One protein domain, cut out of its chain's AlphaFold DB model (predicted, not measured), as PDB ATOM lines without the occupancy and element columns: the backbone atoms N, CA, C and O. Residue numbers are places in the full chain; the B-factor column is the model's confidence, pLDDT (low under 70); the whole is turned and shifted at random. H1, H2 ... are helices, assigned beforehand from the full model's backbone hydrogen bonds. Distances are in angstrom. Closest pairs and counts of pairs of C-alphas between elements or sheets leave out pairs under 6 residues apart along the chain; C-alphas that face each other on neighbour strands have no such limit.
ATOM      1  N   SER A  31     145.195  97.295 124.332       86.31
ATOM      2  CA  SER A  31     146.420  96.737 123.755       86.31
ATOM      3  C   SER A  31     146.160  95.974 122.459       86.31
ATOM      4  O   SER A  31     146.991  96.031 121.551       86.31
ATOM      5  N   THR A  32     145.047  95.247 122.359       86.19
ATOM      6  CA  THR A  32     144.673  94.530 121.133       86.19
ATOM      7  C   THR A  32     144.289  95.509 120.029       86.19
ATOM      8  O   THR A  32     144.813  95.378 118.925       86.19
ATOM      9  N   GLY A  33     143.476  96.531 120.336       86.12
ATOM     10  CA  GLY A  33     143.131  97.613 119.406       86.12
ATOM     11  C   GLY A  33     144.343  98.441 118.967       86.12
ATOM     12  O   GLY A  33     144.461  98.810 117.801       86.12
ATOM     13  N   PHE A  34     145.292  98.676 119.876       92.31
ATOM     14  CA  PHE A  34     146.568  99.314 119.560       92.31
ATOM     15  C   PHE A  34     147.406  98.463 118.608       92.31
ATOM     16  O   PHE A  34     147.861  98.963 117.583       92.31
ATOM     17  N   ALA A  35     147.626  97.188 118.935       91.00
ATOM     18  CA  ALA A  35     148.496  96.318 118.151       91.00
ATOM     19  C   ALA A  35     147.929  96.055 116.750       91.00
ATOM     20  O   ALA A  35     148.686  96.055 115.779       91.00
ATOM     21  N   SER A  36     146.611  95.863 116.634       88.62
ATOM     22  CA  SER A  36     145.944  95.679 115.344       88.62
ATOM     23  C   SER A  36     146.050  96.935 114.478       88.62
ATOM     24  O   SER A  36     146.473  96.827 113.329       88.62
ATOM     25  N   ALA A  37     145.766  98.116 115.037       90.31
ATOM     26  CA  ALA A  37     145.859  99.389 114.326       90.31
ATOM     27  C   ALA A  37     147.296  99.699 113.912       90.31
ATOM     28  O   ALA A  37     147.557 100.009 112.755       90.31
ATOM     29  N   PHE A  38     148.240  99.548 114.842       93.12
ATOM     30  CA  PHE A  38     149.652  99.787 114.587       93.12
ATOM     31  C   PHE A  38     150.170  98.920 113.444       93.12
ATOM     32  O   PHE A  38     150.740  99.451 112.497       93.12
ATOM     33  N   LEU A  39     149.975  97.598 113.516       91.50
ATOM     34  CA  LEU A  39     150.499  96.688 112.501       91.50
ATOM     35  C   LEU A  39     149.829  96.909 111.150       91.50
ATOM     36  O   LEU A  39     150.519  96.928 110.134       91.50
ATOM     37  N   LEU A  40     148.508  97.081 111.141       88.19
ATOM     38  CA  LEU A  40     147.767  97.288 109.907       88.19
ATOM     39  C   LEU A  40     148.228  98.572 109.218       88.19
ATOM     40  O   LEU A  40     148.614  98.515 108.055       88.19
ATOM     41  N   ILE A  41     148.237  99.699 109.932       91.00
ATOM     42  CA  ILE A  41     148.640 100.989 109.369       91.00
ATOM     43  C   ILE A  41     150.113 100.966 108.980       91.00
ATOM     44  O   ILE A  41     150.445 101.298 107.851       91.00
ATOM     45  N   PHE A  42     151.001 100.500 109.858       91.31
ATOM     46  CA  PHE A  42     152.431 100.463 109.562       91.31
ATOM     47  C   PHE A  42     152.743  99.666 108.291       91.31
ATOM     48  O   PHE A  42     153.480 100.151 107.439       91.31
ATOM     49  N   PHE A  43     152.183  98.461 108.138       89.06
ATOM     50  CA  PHE A  43     152.418  97.654 106.940       89.06
ATOM     51  C   PHE A  43     151.661  98.154 105.710       89.06
ATOM     52  O   PHE A  43     152.119  97.901 104.600       89.06
ATOM     53  N   SER A  44     150.518  98.819 105.888       84.94
ATOM     54  CA  SER A  44     149.764  99.389 104.773       84.94
ATOM     55  C   SER A  44     150.413 100.655 104.221       84.94
ATOM     56  O   SER A  44     150.298 100.886 103.026       84.94
ATOM     57  N   GLU A  45     151.096 101.434 105.061       86.12
ATOM     58  CA  GLU A  45     151.742 102.683 104.646       86.12
ATOM     59  C   GLU A  45     153.172 102.476 104.131       86.12
ATOM     60  O   GLU A  45     153.735 103.319 103.433       86.12
ATOM     61  N   LEU A  46     153.828 101.378 104.518       85.44
ATOM     62  CA  LEU A  46     155.227 101.157 104.172       85.44
ATOM     63  C   LEU A  46     155.365 100.847 102.679       85.44
ATOM     64  O   LEU A  46     155.035  99.756 102.221       85.44
ATOM     65  N   GLY A  47     155.948 101.794 101.943       80.31
ATOM     66  CA  GLY A  47     156.126 101.673 100.497       80.31
ATOM     67  C   GLY A  47     154.865 101.995  99.696       80.31
ATOM     68  O   GLY A  47     154.796 101.610  98.532       80.31
ATOM     69  N   ASP A  48     153.897 102.683 100.303       83.94
ATOM     70  CA  ASP A  48     152.757 103.245  99.587       83.94
ATOM     71  C   ASP A  48     153.116 104.565  98.865       83.94
ATOM     72  O   ASP A  48     154.217 105.112  99.027       83.94
ATOM     73  N   ARG A  49     152.207 105.088  98.037       81.94
ATOM     74  CA  ARG A  49     152.413 106.309  97.248       81.94
ATOM     75  C   ARG A  49     152.807 107.483  98.134       81.94
ATOM     76  O   ARG A  49     153.784 108.176  97.839       81.94
ATOM     77  N   THR A  50     152.126 107.669  99.261       87.31
ATOM     78  CA  THR A  50     152.405 108.769 100.195       87.31
ATOM     79  C   THR A  50     153.715 108.595 100.955       87.31
ATOM     80  O   THR A  50     154.395 109.588 101.231       87.31
ATOM     81  N   PHE A  51     154.157 107.356 101.194       90.19
ATOM     82  CA  PHE A  51     155.496 107.066 101.712       90.19
ATOM     83  C   PHE A  51     156.584 107.548 100.746       90.19
ATOM     84  O   PHE A  51     157.539 108.211 101.166       90.19
ATOM     85  N   PHE A  52     156.438 107.273  99.448       88.50
ATOM     86  CA  PHE A  52     157.394 107.752  98.449       88.50
ATOM     87  C   PHE A  52     157.333 109.271  98.253       88.50
ATOM     88  O   PHE A  52     158.390 109.900  98.167       88.50
ATOM     89  N   ILE A  53     156.138 109.876  98.272       88.19
ATOM     90  CA  ILE A  53     155.977 111.339  98.246       88.19
ATOM     91  C   ILE A  53     156.725 111.971  99.426       88.19
ATOM     92  O   ILE A  53     157.540 112.869  99.226       88.19
ATOM     93  N   ALA A  54     156.521 111.480 100.653       90.69
ATOM     94  CA  ALA A  54     157.203 112.003 101.836       90.69
ATOM     95  C   ALA A  54     158.733 111.849 101.746       90.69
ATOM     96  O   ALA A  54     159.468 112.765 102.130       90.69
ATOM     97  N   ALA A  55     159.223 110.729 101.204       91.50
ATOM     98  CA  ALA A  55     160.649 110.494 101.003       91.50
ATOM     99  C   ALA A  55     161.259 111.445  99.957       91.50
ATOM    100  O   ALA A  55     162.268 112.094 100.234       91.50
ATOM    101  N   LEU A  56     160.647 111.585  98.777       88.25
ATOM    102  CA  LEU A  56     161.131 112.494  97.731       88.25
ATOM    103  C   LEU A  56     161.123 113.946  98.222       88.25
ATOM    104  O   LEU A  56     162.104 114.680  98.070       88.25
ATOM    105  N   LEU A  57     160.043 114.340  98.892       87.50
ATOM    106  CA  LEU A  57     159.883 115.691  99.398       87.50
ATOM    107  C   LEU A  57     160.910 116.012 100.491       87.50
ATOM    108  O   LEU A  57     161.454 117.119 100.511       87.50
ATOM    109  N   ALA A  58     161.234 115.040 101.351       89.19
ATOM    110  CA  ALA A  58     162.298 115.142 102.350       89.19
ATOM    111  C   ALA A  58     163.714 115.124 101.748       89.19
ATOM    112  O   ALA A  58     164.627 115.685 102.346       89.19
ATOM    113  N   ALA A  59     163.914 114.527 100.571       87.88
ATOM    114  CA  ALA A  59     165.199 114.571  99.868       87.88
ATOM    115  C   ALA A  59     165.536 115.978  99.340       87.88
ATOM    116  O   ALA A  59     166.708 116.309  99.156       87.88
ATOM    117  N   ARG A  60     164.511 116.799  99.074       80.06
ATOM    118  CA  ARG A  60     164.639 118.139  98.472       80.06
ATOM    119  C   ARG A  60     164.375 119.291  99.438       80.06
ATOM    120  O   ARG A  60     164.837 120.403  99.193       80.06
ATOM    121  N   ASN A  61     163.650 119.043 100.525       81.25
ATOM    122  CA  ASN A  61     163.294 120.040 101.534       81.25
ATOM    123  C   ASN A  61     163.830 119.639 102.915       81.25
ATOM    124  O   ASN A  61     164.408 118.576 103.110       81.25
ATOM    125  N   SER A  62     163.625 120.488 103.920       84.62
ATOM    126  CA  SER A  62     163.965 120.144 105.302       84.62
ATOM    127  C   SER A  62     163.085 118.994 105.807       84.62
ATOM    128  O   SER A  62     161.902 119.207 106.091       84.62
ATOM    129  N   GLY A  63     163.670 117.805 105.983       84.94
ATOM    130  CA  GLY A  63     162.953 116.597 106.408       84.94
ATOM    131  C   GLY A  63     162.099 116.781 107.668       84.94
ATOM    132  O   GLY A  63     160.979 116.293 107.720       84.94
ATOM    133  N   GLY A  64     162.552 117.572 108.649       87.94
ATOM    134  CA  GLY A  64     161.766 117.855 109.859       87.94
ATOM    135  C   GLY A  64     160.454 118.613 109.608       87.94
ATOM    136  O   GLY A  64     159.463 118.360 110.288       87.94
ATOM    137  N   VAL A  65     160.421 119.512 108.618       90.25
ATOM    138  CA  VAL A  65     159.201 120.254 108.241       90.25
ATOM    139  C   VAL A  65     158.241 119.343 107.482       90.25
ATOM    140  O   VAL A  65     157.042 119.376 107.748       90.25
ATOM    141  N   ILE A  66     158.779 118.495 106.598       91.81
ATOM    142  CA  ILE A  66     157.993 117.492 105.869       91.81
ATOM    143  C   ILE A  66     157.373 116.497 106.845       91.81
ATOM    144  O   ILE A  66     156.164 116.308 106.823       91.81
ATOM    145  N   PHE A  67     158.165 115.954 107.774       94.06
ATOM    146  CA  PHE A  67     157.676 115.065 108.824       94.06
ATOM    147  C   PHE A  67     156.509 115.685 109.594       94.06
ATOM    148  O   PHE A  67     155.482 115.039 109.767       94.06
ATOM    149  N   LEU A  68     156.642 116.940 110.035       94.06
ATOM    150  CA  LEU A  68     155.605 117.592 110.830       94.06
ATOM    151  C   LEU A  68     154.329 117.871 110.017       94.06
ATOM    152  O   LEU A  68     153.231 117.712 110.548       94.06
ATOM    153  N   GLY A  69     154.466 118.250 108.743       92.56
ATOM    154  CA  GLY A  69     153.335 118.437 107.831       92.56
ATOM    155  C   GLY A  69     152.593 117.128 107.552       92.56
ATOM    156  O   GLY A  69     151.380 117.060 107.745       92.56
ATOM    157  N   THR A  70     153.325 116.078 107.170       92.69
ATOM    158  CA  THR A  70     152.782 114.746 106.860       92.69
ATOM    159  C   THR A  70     152.168 114.088 108.096       92.69
ATOM    160  O   THR A  70     151.001 113.708 108.075       92.69
ATOM    161  N   PHE A  71     152.897 114.022 109.215       94.31
ATOM    162  CA  PHE A  71     152.385 113.437 110.457       94.31
ATOM    163  C   PHE A  71     151.175 114.208 110.998       94.31
ATOM    164  O   PHE A  71     150.222 113.602 111.482       94.31
ATOM    165  N   GLY A  72     151.182 115.541 110.887       94.12
ATOM    166  CA  GLY A  72     150.040 116.371 111.260       94.12
ATOM    167  C   GLY A  72     148.790 116.058 110.435       94.12
ATOM    168  O   GLY A  72     147.706 115.936 111.004       94.12
ATOM    169  N   ALA A  73     148.936 115.889 109.118       93.19
ATOM    170  CA  ALA A  73     147.836 115.526 108.226       93.19
ATOM    171  C   ALA A  73     147.236 114.166 108.594       93.19
ATOM    172  O   ALA A  73     146.030 114.073 108.836       93.19
ATOM    173  N   LEU A  74     148.091 113.150 108.741       91.94
ATOM    174  CA  LEU A  74     147.696 111.790 109.116       91.94
ATOM    175  C   LEU A  74     147.044 111.744 110.504       91.94
ATOM    176  O   LEU A  74     146.072 111.021 110.720       91.94
ATOM    177  N   ALA A  75     147.513 112.563 111.448       93.31
ATOM    178  CA  ALA A  75     146.913 112.646 112.774       93.31
ATOM    179  C   ALA A  75     145.495 113.232 112.747       93.31
ATOM    180  O   ALA A  75     144.586 112.674 113.364       93.31
ATOM    181  N   VAL A  76     145.285 114.337 112.021       93.50
ATOM    182  CA  VAL A  76     143.952 114.946 111.864       93.50
ATOM    183  C   VAL A  76     143.002 113.969 111.179       93.50
ATOM    184  O   VAL A  76     141.882 113.758 111.644       93.50
ATOM    185  N   MET A  77     143.469 113.333 110.111       92.31
ATOM    186  CA  MET A  77     142.736 112.308 109.385       92.31
ATOM    187  C   MET A  77     142.341 111.129 110.288       92.31
ATOM    188  O   MET A  77     141.168 110.772 110.330       92.31
ATOM    189  N   THR A  78     143.275 110.587 111.075       92.00
ATOM    190  CA  THR A  78     143.015 109.485 112.020       92.00
ATOM    191  C   THR A  78     141.899 109.844 113.001       92.00
ATOM    192  O   THR A  78     140.995 109.044 113.247       92.00
ATOM    193  N   VAL A  79     141.923 111.065 113.548       90.75
ATOM    194  CA  VAL A  79     140.879 111.539 114.467       90.75
ATOM    195  C   VAL A  79     139.526 111.621 113.758       90.75
ATOM    196  O   VAL A  79     138.530 111.166 114.317       90.75
ATOM    197  N   ILE A  80     139.479 112.147 112.529       90.12
ATOM    198  CA  ILE A  80     138.246 112.205 111.729       90.12
ATOM    199  C   ILE A  80     137.706 110.793 111.478       90.12
ATOM    200  O   ILE A  80     136.529 110.544 111.734       90.12
ATOM    201  N   SER A  81     138.555 109.856 111.056       87.00
ATOM    202  CA  SER A  81     138.179 108.460 110.818       87.00
ATOM    203  C   SER A  81     137.623 107.783 112.065       87.00
ATOM    204  O   SER A  81     136.586 107.127 112.000       87.00
ATOM    205  N   VAL A  82     138.260 107.967 113.224       87.69
ATOM    206  CA  VAL A  82     137.768 107.380 114.478       87.69
ATOM    207  C   VAL A  82     136.445 108.010 114.903       87.69
ATOM    208  O   VAL A  82     135.538 107.298 115.332       87.69
ATOM    209  N   VAL A  83     136.292 109.330 114.753       86.81
ATOM    210  CA  VAL A  83     135.020 110.013 115.028       86.81
ATOM    211  C   VAL A  83     133.918 109.498 114.106       86.81
ATOM    212  O   VAL A  83     132.814 109.258 114.585       86.81
ATOM    213  N   LEU A  84     134.205 109.266 112.823       81.44
ATOM    214  CA  LEU A  84     133.255 108.672 111.880       81.44
ATOM    215  C   LEU A  84     132.914 107.223 112.247       81.44
ATOM    216  O   LEU A  84     131.734 106.887 112.305       81.44
ATOM    217  N   GLY A  85     133.904 106.391 112.584       79.69
ATOM    218  CA  GLY A  85     133.685 105.023 113.078       79.69
ATOM    219  C   GLY A  85     132.788 104.992 114.319       79.69
ATOM    220  O   GLY A  85     131.856 104.198 114.412       79.69
ATOM    221  N   ARG A  86     132.981 105.944 115.239       78.69
ATOM    222  CA  ARG A  86     132.115 106.124 116.415       78.69
ATOM    223  C   ARG A  86     130.739 106.673 116.077       78.69
ATOM    224  O   ARG A  86     129.763 106.294 116.721       78.69
ATOM    225  N   ALA A  87     130.655 107.565 115.097       71.19
ATOM    226  CA  ALA A  87     129.394 108.109 114.625       71.19
ATOM    227  C   ALA A  87     128.531 107.019 113.985       71.19
ATOM    228  O   ALA A  87     127.327 107.055 114.194       71.19
ATOM    229  N   PHE A  88     129.104 106.021 113.302       65.94
ATOM    230  CA  PHE A  88     128.342 104.867 112.805       65.94
ATOM    231  C   PHE A  88     127.665 104.088 113.938       65.94
ATOM    232  O   PHE A  88     126.469 103.825 113.857       65.94
ATOM    233  N   HIS A  89     128.368 103.862 115.048       61.00
ATOM    234  CA  HIS A  89     127.783 103.232 116.237       61.00
ATOM    235  C   HIS A  89     126.709 104.114 116.916       61.00
ATOM    236  O   HIS A  89     125.759 103.617 117.512       61.00
ATOM    237  N   TYR A  90     126.819 105.445 116.815       57.47
ATOM    238  CA  TYR A  90     125.793 106.379 117.305       57.47
ATOM    239  C   TYR A  90     124.582 106.486 116.361       57.47
ATOM    240  O   TYR A  90     123.451 106.679 116.809       57.47
ATOM    241  N   VAL A  91     124.807 106.359 115.053       51.34
ATOM    242  CA  VAL A  91     123.776 106.401 114.010       51.34
ATOM    243  C   VAL A  91     122.921 105.137 114.022       51.34
ATOM    244  O   VAL A  91     121.724 105.265 113.789       51.34
ATOM    245  N   ASP A  92     123.449 103.975 114.418       50.31
ATOM    246  CA  ASP A  92     122.625 102.790 114.728       50.31
ATOM    247  C   ASP A  92     121.601 103.066 115.852       50.31
ATOM    248  O   ASP A  92     120.509 102.501 115.873       50.31
ATOM    249  N   GLY A  93     121.889 104.024 116.742       51.47
ATOM    250  CA  GLY A  93     120.944 104.509 117.752       51.47
ATOM    251  C   GLY A  93     119.894 105.516 117.244       51.47
ATOM    252  O   GLY A  93     118.919 105.774 117.949       51.47
ATOM    253  N   VAL A  94     120.070 106.102 116.050       46.25
ATOM    254  CA  VAL A  94     119.237 107.202 115.506       46.25
ATOM    255  C   VAL A  94     118.521 106.842 114.196       46.25
ATOM    256  O   VAL A  94     117.460 107.401 113.916       46.25
ATOM    257  N   LEU A  95     119.035 105.897 113.403       42.16
ATOM    258  CA  LEU A  95     118.380 105.366 112.209       42.16
ATOM    259  C   LEU A  95     117.817 103.966 112.486       42.16
ATOM    260  O   LEU A  95     118.505 102.970 112.271       42.16
ATOM    261  N   PRO A 105     123.892  93.425 113.440       63.31
ATOM    262  CA  PRO A 105     125.104  94.223 113.606       63.31
ATOM    263  C   PRO A 105     125.449  94.882 112.261       63.31
ATOM    264  O   PRO A 105     126.205  94.351 111.441       63.31
ATOM    265  N   ILE A 106     124.760  95.986 111.959       64.25
ATOM    266  CA  ILE A 106     124.900  96.725 110.697       64.25
ATOM    267  C   ILE A 106     126.288  97.366 110.628       64.25
ATOM    268  O   ILE A 106     126.878  97.417 109.548       64.25
ATOM    269  N   ASP A 107     126.824  97.796 111.767       63.97
ATOM    270  CA  ASP A 107     128.180  98.314 111.917       63.97
ATOM    271  C   ASP A 107     129.252  97.297 111.497       63.97
ATOM    272  O   ASP A 107     130.103  97.627 110.665       63.97
ATOM    273  N   ASP A 108     129.156  96.045 111.955       64.69
ATOM    274  CA  ASP A 108     130.080  94.972 111.559       64.69
ATOM    275  C   ASP A 108     129.985  94.658 110.057       64.69
ATOM    276  O   ASP A 108     131.000  94.524 109.367       64.69
ATOM    277  N   ILE A 109     128.764  94.570 109.516       69.88
ATOM    278  CA  ILE A 109     128.545  94.281 108.092       69.88
ATOM    279  C   ILE A 109     129.073  95.426 107.224       69.88
ATOM    280  O   ILE A 109     129.715  95.173 106.206       69.88
ATOM    281  N   LEU A 110     128.846  96.680 107.619       67.25
ATOM    282  CA  LEU A 110     129.313  97.848 106.881       67.25
ATOM    283  C   LEU A 110     130.842  97.945 106.899       67.25
ATOM    284  O   LEU A 110     131.442  98.193 105.853       67.25
ATOM    285  N   ALA A 111     131.473  97.700 108.052       67.50
ATOM    286  CA  ALA A 111     132.925  97.662 108.185       67.50
ATOM    287  C   ALA A 111     133.537  96.579 107.282       67.50
ATOM    288  O   ALA A 111     134.477  96.857 106.536       67.50
ATOM    289  N   VAL A 112     132.960  95.372 107.275       73.06
ATOM    290  CA  VAL A 112     133.391  94.278 106.393       73.06
ATOM    291  C   VAL A 112     133.161  94.629 104.922       73.06
ATOM    292  O   VAL A 112     134.058  94.435 104.104       73.06
ATOM    293  N   CYS A 113     132.002  95.183 104.560       74.81
ATOM    294  CA  CYS A 113     131.705  95.587 103.186       74.81
ATOM    295  C   CYS A 113     132.658  96.678 102.678       74.81
ATOM    296  O   CYS A 113     133.144  96.563 101.552       74.81
ATOM    297  N   LEU A 114     132.960  97.697 103.490       70.12
ATOM    298  CA  LEU A 114     133.923  98.750 103.154       70.12
ATOM    299  C   LEU A 114     135.338  98.187 103.002       70.12
ATOM    300  O   LEU A 114     136.007  98.487 102.015       70.12
ATOM    301  N   LEU A 115     135.768  97.327 103.930       75.62
ATOM    302  CA  LEU A 115     137.084  96.690 103.889       75.62
ATOM    303  C   LEU A 115     137.244  95.799 102.648       75.62
ATOM    304  O   LEU A 115     138.292  95.814 102.008       75.62
ATOM    305  N   VAL A 116     136.204  95.040 102.284       80.81
ATOM    306  CA  VAL A 116     136.212  94.163 101.104       80.81
ATOM    307  C   VAL A 116     136.174  94.976  99.814       80.81
ATOM    308  O   VAL A 116     136.970  94.705  98.919       80.81
ATOM    309  N   TYR A 117     135.287  95.970  99.712       81.12
ATOM    310  CA  TYR A 117     135.204  96.840  98.538       81.12
ATOM    311  C   TYR A 117     136.549  97.522  98.278       81.12
ATOM    312  O   TYR A 117     137.116  97.362  97.198       81.12
ATOM    313  N   TYR A 118     137.090  98.193  99.299       76.31
ATOM    314  CA  TYR A 118     138.353  98.911  99.193       76.31
ATOM    315  C   TYR A 118     139.541  97.951  98.973       76.31
ATOM    316  O   TYR A 118     140.434  98.207  98.164       76.31
ATOM    317  N   GLY A 119     139.551  96.799  99.650       79.75
ATOM    318  CA  GLY A 119     140.581  95.776  99.473       79.75
ATOM    319  C   GLY A 119     140.635  95.226  98.044       79.75
ATOM    320  O   GLY A 119     141.723  95.057  97.493       79.75
ATOM    321  N   VAL A 120     139.478  94.991  97.415       83.12
ATOM    322  CA  VAL A 120     139.396  94.526  96.022       83.12
ATOM    323  C   VAL A 120     139.815  95.621  95.041       83.12
ATOM    324  O   VAL A 120     140.587  95.325  94.131       83.12
ATOM    325  N   THR A 121     139.363  96.868  95.218       80.00
ATOM    326  CA  THR A 121     139.782  97.978  94.343       80.00
ATOM    327  C   THR A 121     141.292  98.194  94.400       80.00
ATOM    328  O   THR A 121     141.924  98.242  93.352       80.00
ATOM    329  N   THR A 122     141.894  98.154  95.594       76.19
ATOM    330  CA  THR A 122     143.356  98.278  95.763       76.19
ATOM    331  C   THR A 122     144.127  97.197  95.001       76.19
ATOM    332  O   THR A 122     145.152  97.465  94.381       76.19
ATOM    333  N   LEU A 123     143.649  95.947  95.038       79.75
ATOM    334  CA  LEU A 123     144.293  94.840  94.323       79.75
ATOM    335  C   LEU A 123     144.179  94.989  92.800       79.75
ATOM    336  O   LEU A 123     145.103  94.613  92.079       79.75
ATOM    337  N   LEU A 124     143.058  95.525  92.311       79.69
ATOM    338  CA  LEU A 124     142.855  95.801  90.888       79.69
ATOM    339  C   LEU A 124     143.735  96.958  90.405       79.69
ATOM    340  O   LEU A 124     144.327  96.857  89.329       79.69
ATOM    341  N   ASP A 125     143.869  98.010  91.209       75.12
ATOM    342  CA  ASP A 125     144.757  99.135  90.912       75.12
ATOM    343  C   ASP A 125     146.221  98.674  90.873       75.12
ATOM    344  O   ASP A 125     146.920  98.931  89.891       75.12
ATOM    345  N   ALA A 126     146.649  97.855  91.840       72.62
ATOM    346  CA  ALA A 126     147.983  97.250  91.845       72.62
ATOM    347  C   ALA A 126     148.256  96.364  90.609       72.62
ATOM    348  O   ALA A 126     149.385  96.300  90.122       72.62
ATOM    349  N   ALA A 127     147.232  95.687  90.076       78.56
ATOM    350  CA  ALA A 127     147.352  94.844  88.886       78.56
ATOM    351  C   ALA A 127     147.372  95.638  87.564       78.56
ATOM    352  O   ALA A 127     147.853  95.125  86.553       78.56
ATOM    353  N   SER A 128     146.861  96.872  87.558       74.88
ATOM    354  CA  SER A 128     146.642  97.664  86.337       74.88
ATOM    355  C   SER A 128     147.863  98.474  85.880       74.88
ATOM    356  O   SER A 128     147.794  99.136  84.847       74.88
ATOM    357  N   GLY A 129     148.997  98.387  86.584       65.56
ATOM    358  CA  GLY A 129     150.229  99.095  86.221       65.56
ATOM    359  C   GLY A 129     150.180 100.568  86.626       65.56
ATOM    360  O   GLY A 129     149.987 101.451  85.799       65.56
ATOM    361  N   ASP A 130     150.366 100.815  87.919       67.69
ATOM    362  CA  ASP A 130     150.107 102.094  88.596       67.69
ATOM    363  C   ASP A 130     151.365 102.974  88.791       67.69
ATOM    364  O   ASP A 130     151.311 104.061  89.360       67.69
ATOM    365  N   GLY A 131     152.522 102.516  88.300       65.94
ATOM    366  CA  GLY A 131     153.812 103.180  88.531       65.94
ATOM    367  C   GLY A 131     153.931 104.580  87.920       65.94
ATOM    368  O   GLY A 131     154.576 105.439  88.515       65.94
ATOM    369  N   GLU A 132     153.291 104.831  86.773       71.38
ATOM    370  CA  GLU A 132     153.282 106.161  86.139       71.38
ATOM    371  C   GLU A 132     152.445 107.157  86.951       71.38
ATOM    372  O   GLU A 132     152.922 108.249  87.243       71.38
ATOM    373  N   LYS A 133     151.255 106.753  87.419       73.88
ATOM    374  CA  LYS A 133     150.390 107.606  88.254       73.88
ATOM    375  C   LYS A 133     151.069 108.001  89.561       73.88
ATOM    376  O   LYS A 133     151.004 109.153  89.966       73.88
ATOM    377  N   MET A 134     151.772 107.060  90.194       74.19
ATOM    378  CA  MET A 134     152.523 107.333  91.420       74.19
ATOM    379  C   MET A 134     153.662 108.347  91.197       74.19
ATOM    380  O   MET A 134     153.952 109.143  92.089       74.19
ATOM    381  N   ASN A 135     154.315 108.327  90.031       79.31
ATOM    382  CA  ASN A 135     155.364 109.291  89.697       79.31
ATOM    383  C   ASN A 135     154.780 110.676  89.357       79.31
ATOM    384  O   ASN A 135     155.306 111.687  89.815       79.31
ATOM    385  N   GLU A 136     153.663 110.725  88.625       84.31
ATOM    386  CA  GLU A 136     152.926 111.967  88.352       84.31
ATOM    387  C   GLU A 136     152.458 112.641  89.656       84.31
ATOM    388  O   GLU A 136     152.726 113.822  89.870       84.31
ATOM    389  N   GLU A 137     151.853 111.884  90.582       82.56
ATOM    390  CA  GLU A 137     151.433 112.381  91.903       82.56
ATOM    391  C   GLU A 137     152.620 112.918  92.729       82.56
ATOM    392  O   GLU A 137     152.494 113.921  93.440       82.56
ATOM    393  N   GLN A 138     153.798 112.290  92.616       85.81
ATOM    394  CA  GLN A 138     155.031 112.763  93.256       85.81
ATOM    395  C   GLN A 138     155.543 114.075  92.659       85.81
ATOM    396  O   GLN A 138     155.892 114.987  93.414       85.81
ATOM    397  N   GLU A 139     155.580 114.186  91.330       86.25
ATOM    398  CA  GLU A 139     156.024 115.399  90.640       86.25
ATOM    399  C   GLU A 139     155.080 116.575  90.935       86.25
ATOM    400  O   GLU A 139     155.533 117.680  91.247       86.25
ATOM    401  N   GLU A 140     153.766 116.339  90.933       85.44
ATOM    402  CA  GLU A 140     152.772 117.349  91.300       85.44
ATOM    403  C   GLU A 140     152.924 117.815  92.755       85.44
ATOM    404  O   GLU A 140     152.888 119.023  93.027       85.44
ATOM    405  N   ALA A 141     153.147 116.887  93.694       85.62
ATOM    406  CA  ALA A 141     153.389 117.221  95.095       85.62
ATOM    407  C   ALA A 141     154.678 118.047  95.277       85.62
ATOM    408  O   ALA A 141     154.686 119.028  96.031       85.62
ATOM    409  N   GLU A 142     155.756 117.712  94.560       84.94
ATOM    410  CA  GLU A 142     157.009 118.479  94.574       84.94
ATOM    411  C   GLU A 142     156.823 119.889  93.987       84.94
ATOM    412  O   GLU A 142     157.257 120.884  94.586       84.94
ATOM    413  N   LEU A 143     156.144 120.008  92.844       85.00
ATOM    414  CA  LEU A 143     155.845 121.293  92.207       85.00
ATOM    415  C   LEU A 143     154.982 122.185  93.100       85.00
ATOM    416  O   LEU A 143     155.240 123.388  93.213       85.00
ATOM    417  N   ALA A 144     153.983 121.614  93.773       85.44
ATOM    418  CA  ALA A 144     153.152 122.353  94.709       85.44
ATOM    419  C   ALA A 144     153.998 122.909  95.865       85.44
ATOM    420  O   ALA A 144     154.010 124.118  96.102       85.44
ATOM    421  N   VAL A 145     154.777 122.067  96.544       83.06
ATOM    422  CA  VAL A 145     155.560 122.479  97.721       83.06
ATOM    423  C   VAL A 145     156.673 123.459  97.357       83.06
ATOM    424  O   VAL A 145     156.874 124.443  98.071       83.06
ATOM    425  N   SER A 146     157.365 123.260  96.233       82.56
ATOM    426  CA  SER A 146     158.411 124.180  95.761       82.56
ATOM    427  C   SER A 146     157.852 125.562  95.404       82.56
ATOM    428  O   SER A 146     158.443 126.582  95.776       82.56
ATOM    429  N   LYS A 147     156.668 125.622  94.782       80.19
ATOM    430  CA  LYS A 147     155.956 126.876  94.499       80.19
ATOM    431  C   LYS A 147     155.581 127.630  95.777       80.19
ATOM    432  O   LYS A 147     155.685 128.853  95.817       80.19
ATOM    433  N   PHE A 148     155.176 126.915  96.826       70.56
ATOM    434  CA  PHE A 148     154.830 127.514  98.118       70.56
ATOM    435  C   PHE A 148     156.052 127.860  98.989       70.56
ATOM    436  O   PHE A 148     155.976 128.784  99.803       70.56
ATOM    437  N   SER A 149     157.185 127.181  98.788       67.31
ATOM    438  CA  SER A 149     158.453 127.413  99.498       67.31
ATOM    439  C   SER A 149     159.153 128.718  99.068       67.31
ATOM    440  O   SER A 149     159.780 129.391  99.887       67.31
ATOM    441  N   GLY A 150     158.995 129.152  97.808       59.53
ATOM    442  CA  GLY A 150     159.717 130.300  97.230       59.53
ATOM    443  C   GLY A 150     159.217 131.712  97.587       59.53
ATOM    444  O   GLY A 150     159.847 132.691  97.190       59.53
ATOM    445  N   ASN A 151     158.107 131.856  98.319       57.81
ATOM    446  CA  ASN A 151     157.358 133.122  98.385       57.81
ATOM    447  C   ASN A 151     157.464 133.919  99.709       57.81
ATOM    448  O   ASN A 151     156.701 134.867  99.900       57.81
ATOM    449  N   GLY A 152     158.394 133.598 100.622       60.81
ATOM    450  CA  GLY A 152     158.504 134.302 101.913       60.81
ATOM    451  C   GLY A 152     159.843 134.152 102.646       60.81
ATOM    452  O   GLY A 152     160.622 133.245 102.376       60.81
ATOM    453  N   ALA A 153     160.114 135.051 103.599       71.12
ATOM    454  CA  ALA A 153     161.331 135.031 104.412       71.12
ATOM    455  C   ALA A 153     161.183 134.138 105.661       71.12
ATOM    456  O   ALA A 153     160.227 134.276 106.430       71.12
ATOM    457  N   GLY A 154     162.171 133.263 105.885       72.81
ATOM    458  CA  GLY A 154     162.413 132.520 107.127       72.81
ATOM    459  C   GLY A 154     161.223 131.706 107.643       72.81
ATOM    460  O   GLY A 154     160.961 130.602 107.183       72.81
ATOM    461  N   LEU A 155     160.510 132.243 108.635       77.75
ATOM    462  CA  LEU A 155     159.408 131.543 109.306       77.75
ATOM    463  C   LEU A 155     158.192 131.331 108.390       77.75
ATOM    464  O   LEU A 155     157.482 130.336 108.514       77.75
ATOM    465  N   VAL A 156     157.955 132.275 107.473       80.94
ATOM    466  CA  VAL A 156     156.803 132.236 106.563       80.94
ATOM    467  C   VAL A 156     156.977 131.140 105.515       80.94
ATOM    468  O   VAL A 156     156.000 130.477 105.186       80.94
ATOM    469  N   SER A 157     158.204 130.892 105.034       81.81
ATOM    470  CA  SER A 157     158.443 129.785 104.100       81.81
ATOM    471  C   SER A 157     158.282 128.433 104.789       81.81
ATOM    472  O   SER A 157     157.627 127.560 104.239       81.81
ATOM    473  N   VAL A 158     158.766 128.280 106.027       84.88
ATOM    474  CA  VAL A 158     158.583 127.044 106.808       84.88
ATOM    475  C   VAL A 158     157.104 126.751 107.041       84.88
ATOM    476  O   VAL A 158     156.664 125.631 106.802       84.88
ATOM    477  N   ALA A 159     156.326 127.750 107.468       86.44
ATOM    478  CA  ALA A 159     154.888 127.590 107.670       86.44
ATOM    479  C   ALA A 159     154.150 127.289 106.355       86.44
ATOM    480  O   ALA A 159     153.252 126.454 106.341       86.44
ATOM    481  N   SER A 160     154.552 127.931 105.252       86.31
ATOM    482  CA  SER A 160     153.996 127.699 103.914       86.31
ATOM    483  C   SER A 160     154.279 126.279 103.415       86.31
ATOM    484  O   SER A 160     153.354 125.582 103.003       86.31
ATOM    485  N   THR A 161     155.523 125.806 103.525       87.75
ATOM    486  CA  THR A 161     155.920 124.429 103.194       87.75
ATOM    487  C   THR A 161     155.161 123.429 104.054       87.75
ATOM    488  O   THR A 161     154.575 122.499 103.519       87.75
ATOM    489  N   LEU A 162     155.093 123.653 105.370       90.56
ATOM    490  CA  LEU A 162     154.374 122.776 106.292       90.56
ATOM    491  C   LEU A 162     152.886 122.692 105.945       90.56
ATOM    492  O   LEU A 162     152.353 121.594 105.837       90.56
ATOM    493  N   ALA A 163     152.228 123.835 105.731       90.38
ATOM    494  CA  ALA A 163     150.818 123.885 105.358       90.38
ATOM    495  C   ALA A 163     150.565 123.232 103.993       90.38
ATOM    496  O   ALA A 163     149.576 122.525 103.826       90.38
ATOM    497  N   SER A 164     151.467 123.424 103.032       89.81
ATOM    498  CA  SER A 164     151.354 122.822 101.701       89.81
ATOM    499  C   SER A 164     151.502 121.310 101.772       89.81
ATOM    500  O   SER A 164     150.642 120.597 101.273       89.81
ATOM    501  N   THR A 165     152.537 120.812 102.454       90.31
ATOM    502  CA  THR A 165     152.728 119.376 102.695       90.31
ATOM    503  C   THR A 165     151.544 118.785 103.447       90.31
ATOM    504  O   THR A 165     151.049 117.735 103.057       90.31
ATOM    505  N   PHE A 166     151.048 119.473 104.478       92.69
ATOM    506  CA  PHE A 166     149.865 119.051 105.217       92.69
ATOM    507  C   PHE A 166     148.654 118.896 104.294       92.69
ATOM    508  O   PHE A 166     148.034 117.842 104.290       92.69
ATOM    509  N   VAL A 167     148.318 119.919 103.499       91.31
ATOM    510  CA  VAL A 167     147.138 119.881 102.619       91.31
ATOM    511  C   VAL A 167     147.291 118.810 101.545       91.31
ATOM    512  O   VAL A 167     146.340 118.083 101.290       91.31
ATOM    513  N   LEU A 168     148.475 118.686 100.944       88.94
ATOM    514  CA  LEU A 168     148.738 117.686  99.909       88.94
ATOM    515  C   LEU A 168     148.584 116.267 100.450       88.94
ATOM    516  O   LEU A 168     147.846 115.483  99.869       88.94
ATOM    517  N   VAL A 169     149.219 115.960 101.585       90.75
ATOM    518  CA  VAL A 169     149.111 114.641 102.223       90.75
ATOM    519  C   VAL A 169     147.683 114.389 102.684       90.75
ATOM    520  O   VAL A 169     147.144 113.322 102.439       90.75
ATOM    521  N   PHE A 170     147.038 115.375 103.305       90.69
ATOM    522  CA  PHE A 170     145.663 115.238 103.770       90.69
ATOM    523  C   PHE A 170     144.701 114.920 102.628       90.69
ATOM    524  O   PHE A 170     143.831 114.080 102.803       90.69
ATOM    525  N   VAL A 171     144.846 115.583 101.476       88.75
ATOM    526  CA  VAL A 171     144.017 115.330 100.290       88.75
ATOM    527  C   VAL A 171     144.363 113.992  99.645       88.75
ATOM    528  O   VAL A 171     143.444 113.282  99.256       88.75
ATOM    529  N   ALA A 172     145.649 113.643  99.558       85.19
ATOM    530  CA  ALA A 172     146.096 112.364  99.005       85.19
ATOM    531  C   ALA A 172     145.566 111.173  99.818       85.19
ATOM    532  O   ALA A 172     145.121 110.185  99.253       85.19
ATOM    533  N   GLU A 173     145.551 111.306 101.141       86.25
ATOM    534  CA  GLU A 173     145.076 110.277 102.065       86.25
ATOM    535  C   GLU A 173     143.553 110.332 102.284       86.25
ATOM    536  O   GLU A 173     142.956 109.435 102.886       86.25
ATOM    537  N   TRP A 174     142.874 111.387 101.821       82.81
ATOM    538  CA  TRP A 174     141.445 111.553 102.070       82.81
ATOM    539  C   TRP A 174     140.630 110.491 101.333       82.81
ATOM    540  O   TRP A 174     140.411 110.568 100.125       82.81
ATOM    541  N   GLY A 175     140.090 109.535 102.088       77.19
ATOM    542  CA  GLY A 175     139.363 108.411 101.501       77.19
ATOM    543  C   GLY A 175     140.274 107.308 100.966       77.19
ATOM    544  O   GLY A 175     139.808 106.492 100.173       77.19
ATOM    545  N   ASP A 176     141.534 107.267 101.401       80.44
ATOM    546  CA  ASP A 176     142.460 106.201 101.040       80.44
ATOM    547  C   ASP A 176     142.356 104.965 101.970       80.44
ATOM    548  O   ASP A 176     141.444 104.845 102.800       80.44
ATOM    549  N   LYS A 177     143.248 103.982 101.825       80.31
ATOM    550  CA  LYS A 177     143.187 102.676 102.493       80.31
ATOM    551  C   LYS A 177     143.229 102.802 103.992       80.31
ATOM    552  O   LYS A 177     142.411 102.213 104.708       80.31
ATOM    553  N   SER A 178     144.205 103.575 104.444       85.06
ATOM    554  CA  SER A 178     144.445 103.903 105.837       85.06
ATOM    555  C   SER A 178     143.199 104.568 106.448       85.06
ATOM    556  O   SER A 178     142.820 104.247 107.581       85.06
ATOM    557  N   PHE A 179     142.472 105.387 105.669       87.88
ATOM    558  CA  PHE A 179     141.238 106.069 106.072       87.88
ATOM    559  C   PHE A 179     140.122 105.087 106.415       87.88
ATOM    560  O   PHE A 179     139.644 105.054 107.553       87.88
ATOM    561  N   PHE A 180     139.714 104.275 105.437       84.50
ATOM    562  CA  PHE A 180     138.604 103.338 105.595       84.50
ATOM    563  C   PHE A 180     138.943 102.219 106.572       84.50
ATOM    564  O   PHE A 180     138.083 101.807 107.352       84.50
ATOM    565  N   SER A 181     140.198 101.762 106.588       83.62
ATOM    566  CA  SER A 181     140.632 100.763 107.557       83.62
ATOM    567  C   SER A 181     140.568 101.290 108.991       83.62
ATOM    568  O   SER A 181     140.087 100.582 109.873       83.62
ATOM    569  N   THR A 182     140.949 102.550 109.223       87.75
ATOM    570  CA  THR A 182     140.827 103.185 110.543       87.75
ATOM    571  C   THR A 182     139.366 103.339 110.968       87.75
ATOM    572  O   THR A 182     139.050 103.103 112.131       87.75
ATOM    573  N   ILE A 183     138.453 103.675 110.045       85.75
ATOM    574  CA  ILE A 183     137.006 103.721 110.329       85.75
ATOM    575  C   ILE A 183     136.496 102.338 110.750       85.75
ATOM    576  O   ILE A 183     135.846 102.214 111.789       85.75
ATOM    577  N   ALA A 184     136.812 101.302 109.969       83.12
ATOM    578  CA  ALA A 184     136.394  99.929 110.243       83.12
ATOM    579  C   ALA A 184     136.951  99.422 111.582       83.12
ATOM    580  O   ALA A 184     136.231  98.817 112.374       83.12
ATOM    581  N   LEU A 185     138.218  99.717 111.875       83.44
ATOM    582  CA  LEU A 185     138.857  99.293 113.113       83.44
ATOM    583  C   LEU A 185     138.334 100.064 114.332       83.44
ATOM    584  O   LEU A 185     138.164  99.478 115.396       83.44
ATOM    585  N   ALA A 186     138.015 101.351 114.182       84.06
ATOM    586  CA  ALA A 186     137.376 102.148 115.229       84.06
ATOM    587  C   ALA A 186     135.932 101.708 115.532       84.06
ATOM    588  O   ALA A 186     135.449 101.967 116.635       84.06
ATOM    589  N   ALA A 187     135.255 101.068 114.572       78.31
ATOM    590  CA  ALA A 187     133.958 100.427 114.786       78.31
ATOM    591  C   ALA A 187     134.106  99.066 115.495       78.31
ATOM    592  O   ALA A 187     133.352  98.778 116.417       78.31
ATOM    593  N   ALA A 188     135.117  98.271 115.127       74.12
ATOM    594  CA  ALA A 188     135.308  96.902 115.623       74.12
ATOM    595  C   ALA A 188     136.181  96.770 116.893       74.12
ATOM    596  O   ALA A 188     136.358  95.668 117.414       74.12
ATOM    597  N   SER A 189     136.828  97.837 117.368       78.69
ATOM    598  CA  SER A 189     137.804  97.788 118.472       78.69
ATOM    599  C   SER A 189     137.772  99.040 119.351       78.69
ATOM    600  O   SER A 189     137.063 100.008 119.084       78.69
ATOM    601  N   SER A 190     138.552  99.027 120.438       82.56
ATOM    602  CA  SER A 190     138.625 100.133 121.395       82.56
ATOM    603  C   SER A 190     139.154 101.430 120.731       82.56
ATOM    604  O   SER A 190     140.304 101.488 120.288       82.56
ATOM    605  N   PRO A 191     138.373 102.530 120.697       82.38
ATOM    606  CA  PRO A 191     138.769 103.774 120.028       82.38
ATOM    607  C   PRO A 191     140.092 104.395 120.504       82.38
ATOM    608  O   PRO A 191     140.866 104.835 119.655       82.38
ATOM    609  N   PRO A 192     140.405 104.447 121.821       85.75
ATOM    610  CA  PRO A 192     141.679 105.015 122.260       85.75
ATOM    611  C   PRO A 192     142.871 104.135 121.862       85.75
ATOM    612  O   PRO A 192     143.926 104.674 121.530       85.75
ATOM    613  N   GLY A 193     142.697 102.807 121.841       86.94
ATOM    614  CA  GLY A 193     143.706 101.871 121.344       86.94
ATOM    615  C   GLY A 193     143.969 102.080 119.857       86.94
ATOM    616  O   GLY A 193     145.120 102.235 119.458       86.94
ATOM    617  N   VAL A 194     142.904 102.197 119.059       89.44
ATOM    618  CA  VAL A 194     142.994 102.431 117.610       89.44
ATOM    619  C   VAL A 194     143.673 103.761 117.288       89.44
ATOM    620  O   VAL A 194     144.609 103.772 116.499       89.44
ATOM    621  N   ILE A 195     143.293 104.871 117.936       91.81
ATOM    622  CA  ILE A 195     143.956 106.172 117.720       91.81
ATOM    623  C   ILE A 195     145.451 106.070 118.036       91.81
ATOM    624  O   ILE A 195     146.283 106.485 117.232       91.81
ATOM    625  N   ALA A 196     145.806 105.522 119.202       92.56
ATOM    626  CA  ALA A 196     147.201 105.420 119.614       92.56
ATOM    627  C   ALA A 196     148.014 104.513 118.674       92.56
ATOM    628  O   ALA A 196     149.145 104.851 118.325       92.56
ATOM    629  N   GLY A 197     147.433 103.389 118.243       92.31
ATOM    630  CA  GLY A 197     148.067 102.439 117.334       92.31
ATOM    631  C   GLY A 197     148.256 103.015 115.935       92.31
ATOM    632  O   GLY A 197     149.372 102.981 115.417       92.31
ATOM    633  N   SER A 198     147.215 103.623 115.359       93.06
ATOM    634  CA  SER A 198     147.283 104.270 114.042       93.06
ATOM    635  C   SER A 198     148.293 105.418 114.028       93.06
ATOM    636  O   SER A 198     149.148 105.466 113.148       93.06
ATOM    637  N   LEU A 199     148.280 106.300 115.037       94.69
ATOM    638  CA  LEU A 199     149.259 107.391 115.142       94.69
ATOM    639  C   LEU A 199     150.694 106.870 115.263       94.69
ATOM    640  O   LEU A 199     151.600 107.414 114.635       94.69
ATOM    641  N   ALA A 200     150.918 105.815 116.052       95.00
ATOM    642  CA  ALA A 200     152.232 105.192 116.148       95.00
ATOM    643  C   ALA A 200     152.667 104.589 114.801       95.00
ATOM    644  O   ALA A 200     153.811 104.781 114.395       95.00
ATOM    645  N   GLY A 201     151.757 103.919 114.086       93.31
ATOM    646  CA  GLY A 201     152.012 103.343 112.764       93.31
ATOM    647  C   GLY A 201     152.417 104.406 111.743       93.31
ATOM    648  O   GLY A 201     153.520 104.338 111.195       93.31
ATOM    649  N   HIS A 202     151.582 105.435 111.568       93.44
ATOM    650  CA  HIS A 202     151.867 106.570 110.685       93.44
ATOM    651  C   HIS A 202     153.163 107.285 111.076       93.44
ATOM    652  O   HIS A 202     153.974 107.619 110.212       93.44
ATOM    653  N   GLY A 203     153.401 107.494 112.375       94.06
ATOM    654  CA  GLY A 203     154.612 108.142 112.873       94.06
ATOM    655  C   GLY A 203     155.881 107.380 112.500       94.06
ATOM    656  O   GLY A 203     156.834 107.983 112.008       94.06
ATOM    657  N   VAL A 204     155.889 106.055 112.681       95.38
ATOM    658  CA  VAL A 204     157.044 105.214 112.333       95.38
ATOM    659  C   VAL A 204     157.237 105.149 110.816       95.38
ATOM    660  O   VAL A 204     158.360 105.343 110.351       95.38
ATOM    661  N   ALA A 205     156.172 104.939 110.037       93.25
ATOM    662  CA  ALA A 205     156.257 104.893 108.576       93.25
ATOM    663  C   ALA A 205     156.769 106.224 107.991       93.25
ATOM    664  O   ALA A 205     157.736 106.237 107.226       93.25
ATOM    665  N   THR A 206     156.203 107.350 108.436       93.38
ATOM    666  CA  THR A 206     156.612 108.699 108.010       93.38
ATOM    667  C   THR A 206     158.059 108.990 108.399       93.38
ATOM    668  O   THR A 206     158.814 109.565 107.617       93.38
ATOM    669  N   LEU A 207     158.483 108.578 109.598       94.62
ATOM    670  CA  LEU A 207     159.863 108.767 110.038       94.62
ATOM    671  C   LEU A 207     160.844 108.003 109.141       94.62
ATOM    672  O   LEU A 207     161.861 108.563 108.737       94.62
ATOM    673  N   ILE A 208     160.533 106.749 108.799       94.44
ATOM    674  CA  ILE A 208     161.356 105.945 107.888       94.44
ATOM    675  C   ILE A 208     161.426 106.606 106.506       94.44
ATOM    676  O   ILE A 208     162.526 106.747 105.969       94.44
ATOM    677  N   ALA A 209     160.293 107.060 105.962       93.06
ATOM    678  CA  ALA A 209     160.237 107.754 104.676       93.06
ATOM    679  C   ALA A 209     161.123 109.004 104.665       93.06
ATOM    680  O   ALA A 209     161.986 109.164 103.802       93.06
ATOM    681  N   VAL A 210     160.957 109.873 105.664       93.25
ATOM    682  CA  VAL A 210     161.671 111.151 105.755       93.25
ATOM    683  C   VAL A 210     163.168 110.947 105.965       93.25
ATOM    684  O   VAL A 210     163.973 111.641 105.338       93.25
ATOM    685  N   LEU A 211     163.568 110.005 106.824       92.69
ATOM    686  CA  LEU A 211     164.982 109.686 107.034       92.69
ATOM    687  C   LEU A 211     165.599 109.065 105.777       92.69
ATOM    688  O   LEU A 211     166.674 109.492 105.360       92.69
ATOM    689  N   GLY A 212     164.909 108.115 105.142       90.25
ATOM    690  CA  GLY A 212     165.347 107.504 103.886       90.25
ATOM    691  C   GLY A 212     165.508 108.539 102.772       90.25
ATOM    692  O   GLY A 212     166.555 108.601 102.130       90.25
ATOM    693  N   GLY A 213     164.519 109.415 102.611       89.94
ATOM    694  CA  GLY A 213     164.542 110.536 101.677       89.94
ATOM    695  C   GLY A 213     165.693 111.505 101.925       89.94
ATOM    696  O   GLY A 213     166.462 111.812 101.016       89.94
ATOM    697  N   SER A 214     165.876 111.925 103.179       88.25
ATOM    698  CA  SER A 214     166.963 112.835 103.568       88.25
ATOM    699  C   SER A 214     168.341 112.245 103.243       88.25
ATOM    700  O   SER A 214     169.211 112.949 102.732       88.25
ATOM    701  N   LEU A 215     168.539 110.941 103.481       87.25
ATOM    702  CA  LEU A 215     169.779 110.247 103.126       87.25
ATOM    703  C   LEU A 215     169.981 110.203 101.605       87.25
ATOM    704  O   LEU A 215     171.057 110.560 101.123       87.25
ATOM    705  N   LEU A 216     168.951 109.844 100.832       84.50
ATOM    706  CA  LEU A 216     169.010 109.840  99.364       84.50
ATOM    707  C   LEU A 216     169.351 111.223  98.788       84.50
ATOM    708  O   LEU A 216     170.167 111.319  97.869       84.50
ATOM    709  N   GLY A 217     168.796 112.293  99.364       80.06
ATOM    710  CA  GLY A 217     169.107 113.671  98.978       80.06
ATOM    711  C   GLY A 217     170.594 114.005  99.118       80.06
ATOM    712  O   GLY A 217     171.184 114.604  98.216       80.06
ATOM    713  N   THR A 218     171.236 113.546 100.200       78.88
ATOM    714  CA  THR A 218     172.681 113.758 100.401       78.88
ATOM    715  C   THR A 218     173.539 113.002  99.382       78.88
ATOM    716  O   THR A 218     174.455 113.593  98.812       78.88
ATOM    717  N   PHE A 219     173.196 111.747  99.059       74.12
ATOM    718  CA  PHE A 219     173.920 110.956  98.052       74.12
ATOM    719  C   PHE A 219     173.797 111.534  96.635       74.12
ATOM    720  O   PHE A 219     174.760 111.509  95.866       74.12
ATOM    721  N   LEU A 220     172.626 112.069  96.275       66.00
ATOM    722  CA  LEU A 220     172.435 112.733  94.984       66.00
ATOM    723  C   LEU A 220     173.205 114.057  94.922       66.00
ATOM    724  O   LEU A 220     173.844 114.339  93.911       66.00
ATOM    725  N   SER A 221     173.217 114.843  96.002       65.75
ATOM    726  CA  SER A 221     173.966 116.105  96.051       65.75
ATOM    727  C   SER A 221     175.479 115.907  95.889       65.75
ATOM    728  O   SER A 221     176.150 116.755  95.298       65.75
ATOM    729  N   GLU A 222     176.023 114.797  96.390       63.12
ATOM    730  CA  GLU A 222     177.455 114.496  96.308       63.12
ATOM    731  C   GLU A 222     177.876 114.056  94.893       63.12
ATOM    732  O   GLU A 222     178.947 114.426  94.417       63.12
TER     733      GLU A 222
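This is residues 31 to 95 and 105 to 222 of the 226 residues of the protein "GDT1 family protein" of Aegilops tauschii subsp. strangulata (UniProt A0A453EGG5). Two long helices, H3 and H8, run side by side in opposite ways along the long axis as the core of a bundle; the shorter H1 and H2 pack one after the other along H8, while H6 and H7 cross H3. H5 packs on H2 and H6, H4 packs on H7, and the corner where H4 leads into H5 sticks out with residues 123 to 129. The printed part has 183 residues with eight named helices, H1 to H8 in order along the chain, and no named strand: the class is all helix. It is compact, with a radius of gyration of the C-alphas of 17.4 A, and spans 57 by 38 by 29 A.

H1 is residues 31 to 45, beginning at C-alpha 31 at (146.420, 96.737, 123.755). H2 is residues 49 to 60. H3, residues 63 to 91, is 41.2 A long from first to last C-alpha. After the cut, H4 is residues 106 to 127, 31.4 A, beginning at C-alpha 106 at (124.900, 96.725, 110.697). H5 is residues 131 to 149, 27.0 A, and H6 residues 155 to 173, 26.6 A. H7 is residues 177 to 188. H8, residues 191 to 222, is 46.6 A long and ends at C-alpha 222 at (177.455, 114.496, 96.308).

The eight helices form a bundle, helices gathered together. H1 touches residues 191 to 205 of H8, closest at the C-alphas of Phe 34 and Gly 197, 4.1 A apart, at a shallow tilt of 32 degrees, the same way. H2 touches residues 205 to 218 of H8, closest at the C-alphas of Ala 55 and Gly 213, 4.0 A. H3 touches H8 at a shallow tilt of 23 degrees, opposite ways, closest at the C-alphas of Gly 63 and Val 210, 5.6 A. H6 touches residues 65 to 77 of H3 at a steep tilt of 43 degrees, closest at the C-alphas of Gly 69 and Phe 166, 4.4 A. H7 touches residues 77 to 89 of H3 at a steep tilt of 40 degrees, closest at the C-alphas of Gly 85 and Ile 183, 4.5 A. H4 touches H7, closest at the C-alphas of Ala 111 and Ala 184, 4.6 A. H5 and H6 are a hairpin, closest at the C-alphas of Ser 149 and Ser 157, 5.2 A. H4 and H5 are apart. Every O i to N i+4 pair is within hydrogen-bond range in H1, H2, H4, H5, H6, H7 and H8; in H3 24 of 25 are.

The C-alphas of Leu 95 and Glu 222, the two farthest apart, are 61.9 A apart. Residues 96 to 104 are not printed; C-alphas 95 and 105 are 13.1 A apart across this cut, in the link from H3 to H4. The links printed whole are tight. Mean pLDDT of the printed part is 82.3; residues 88 to 95, 105 to 111, 129 to 131, 149 to 152 and 220 to 222 hold the 25 under 70.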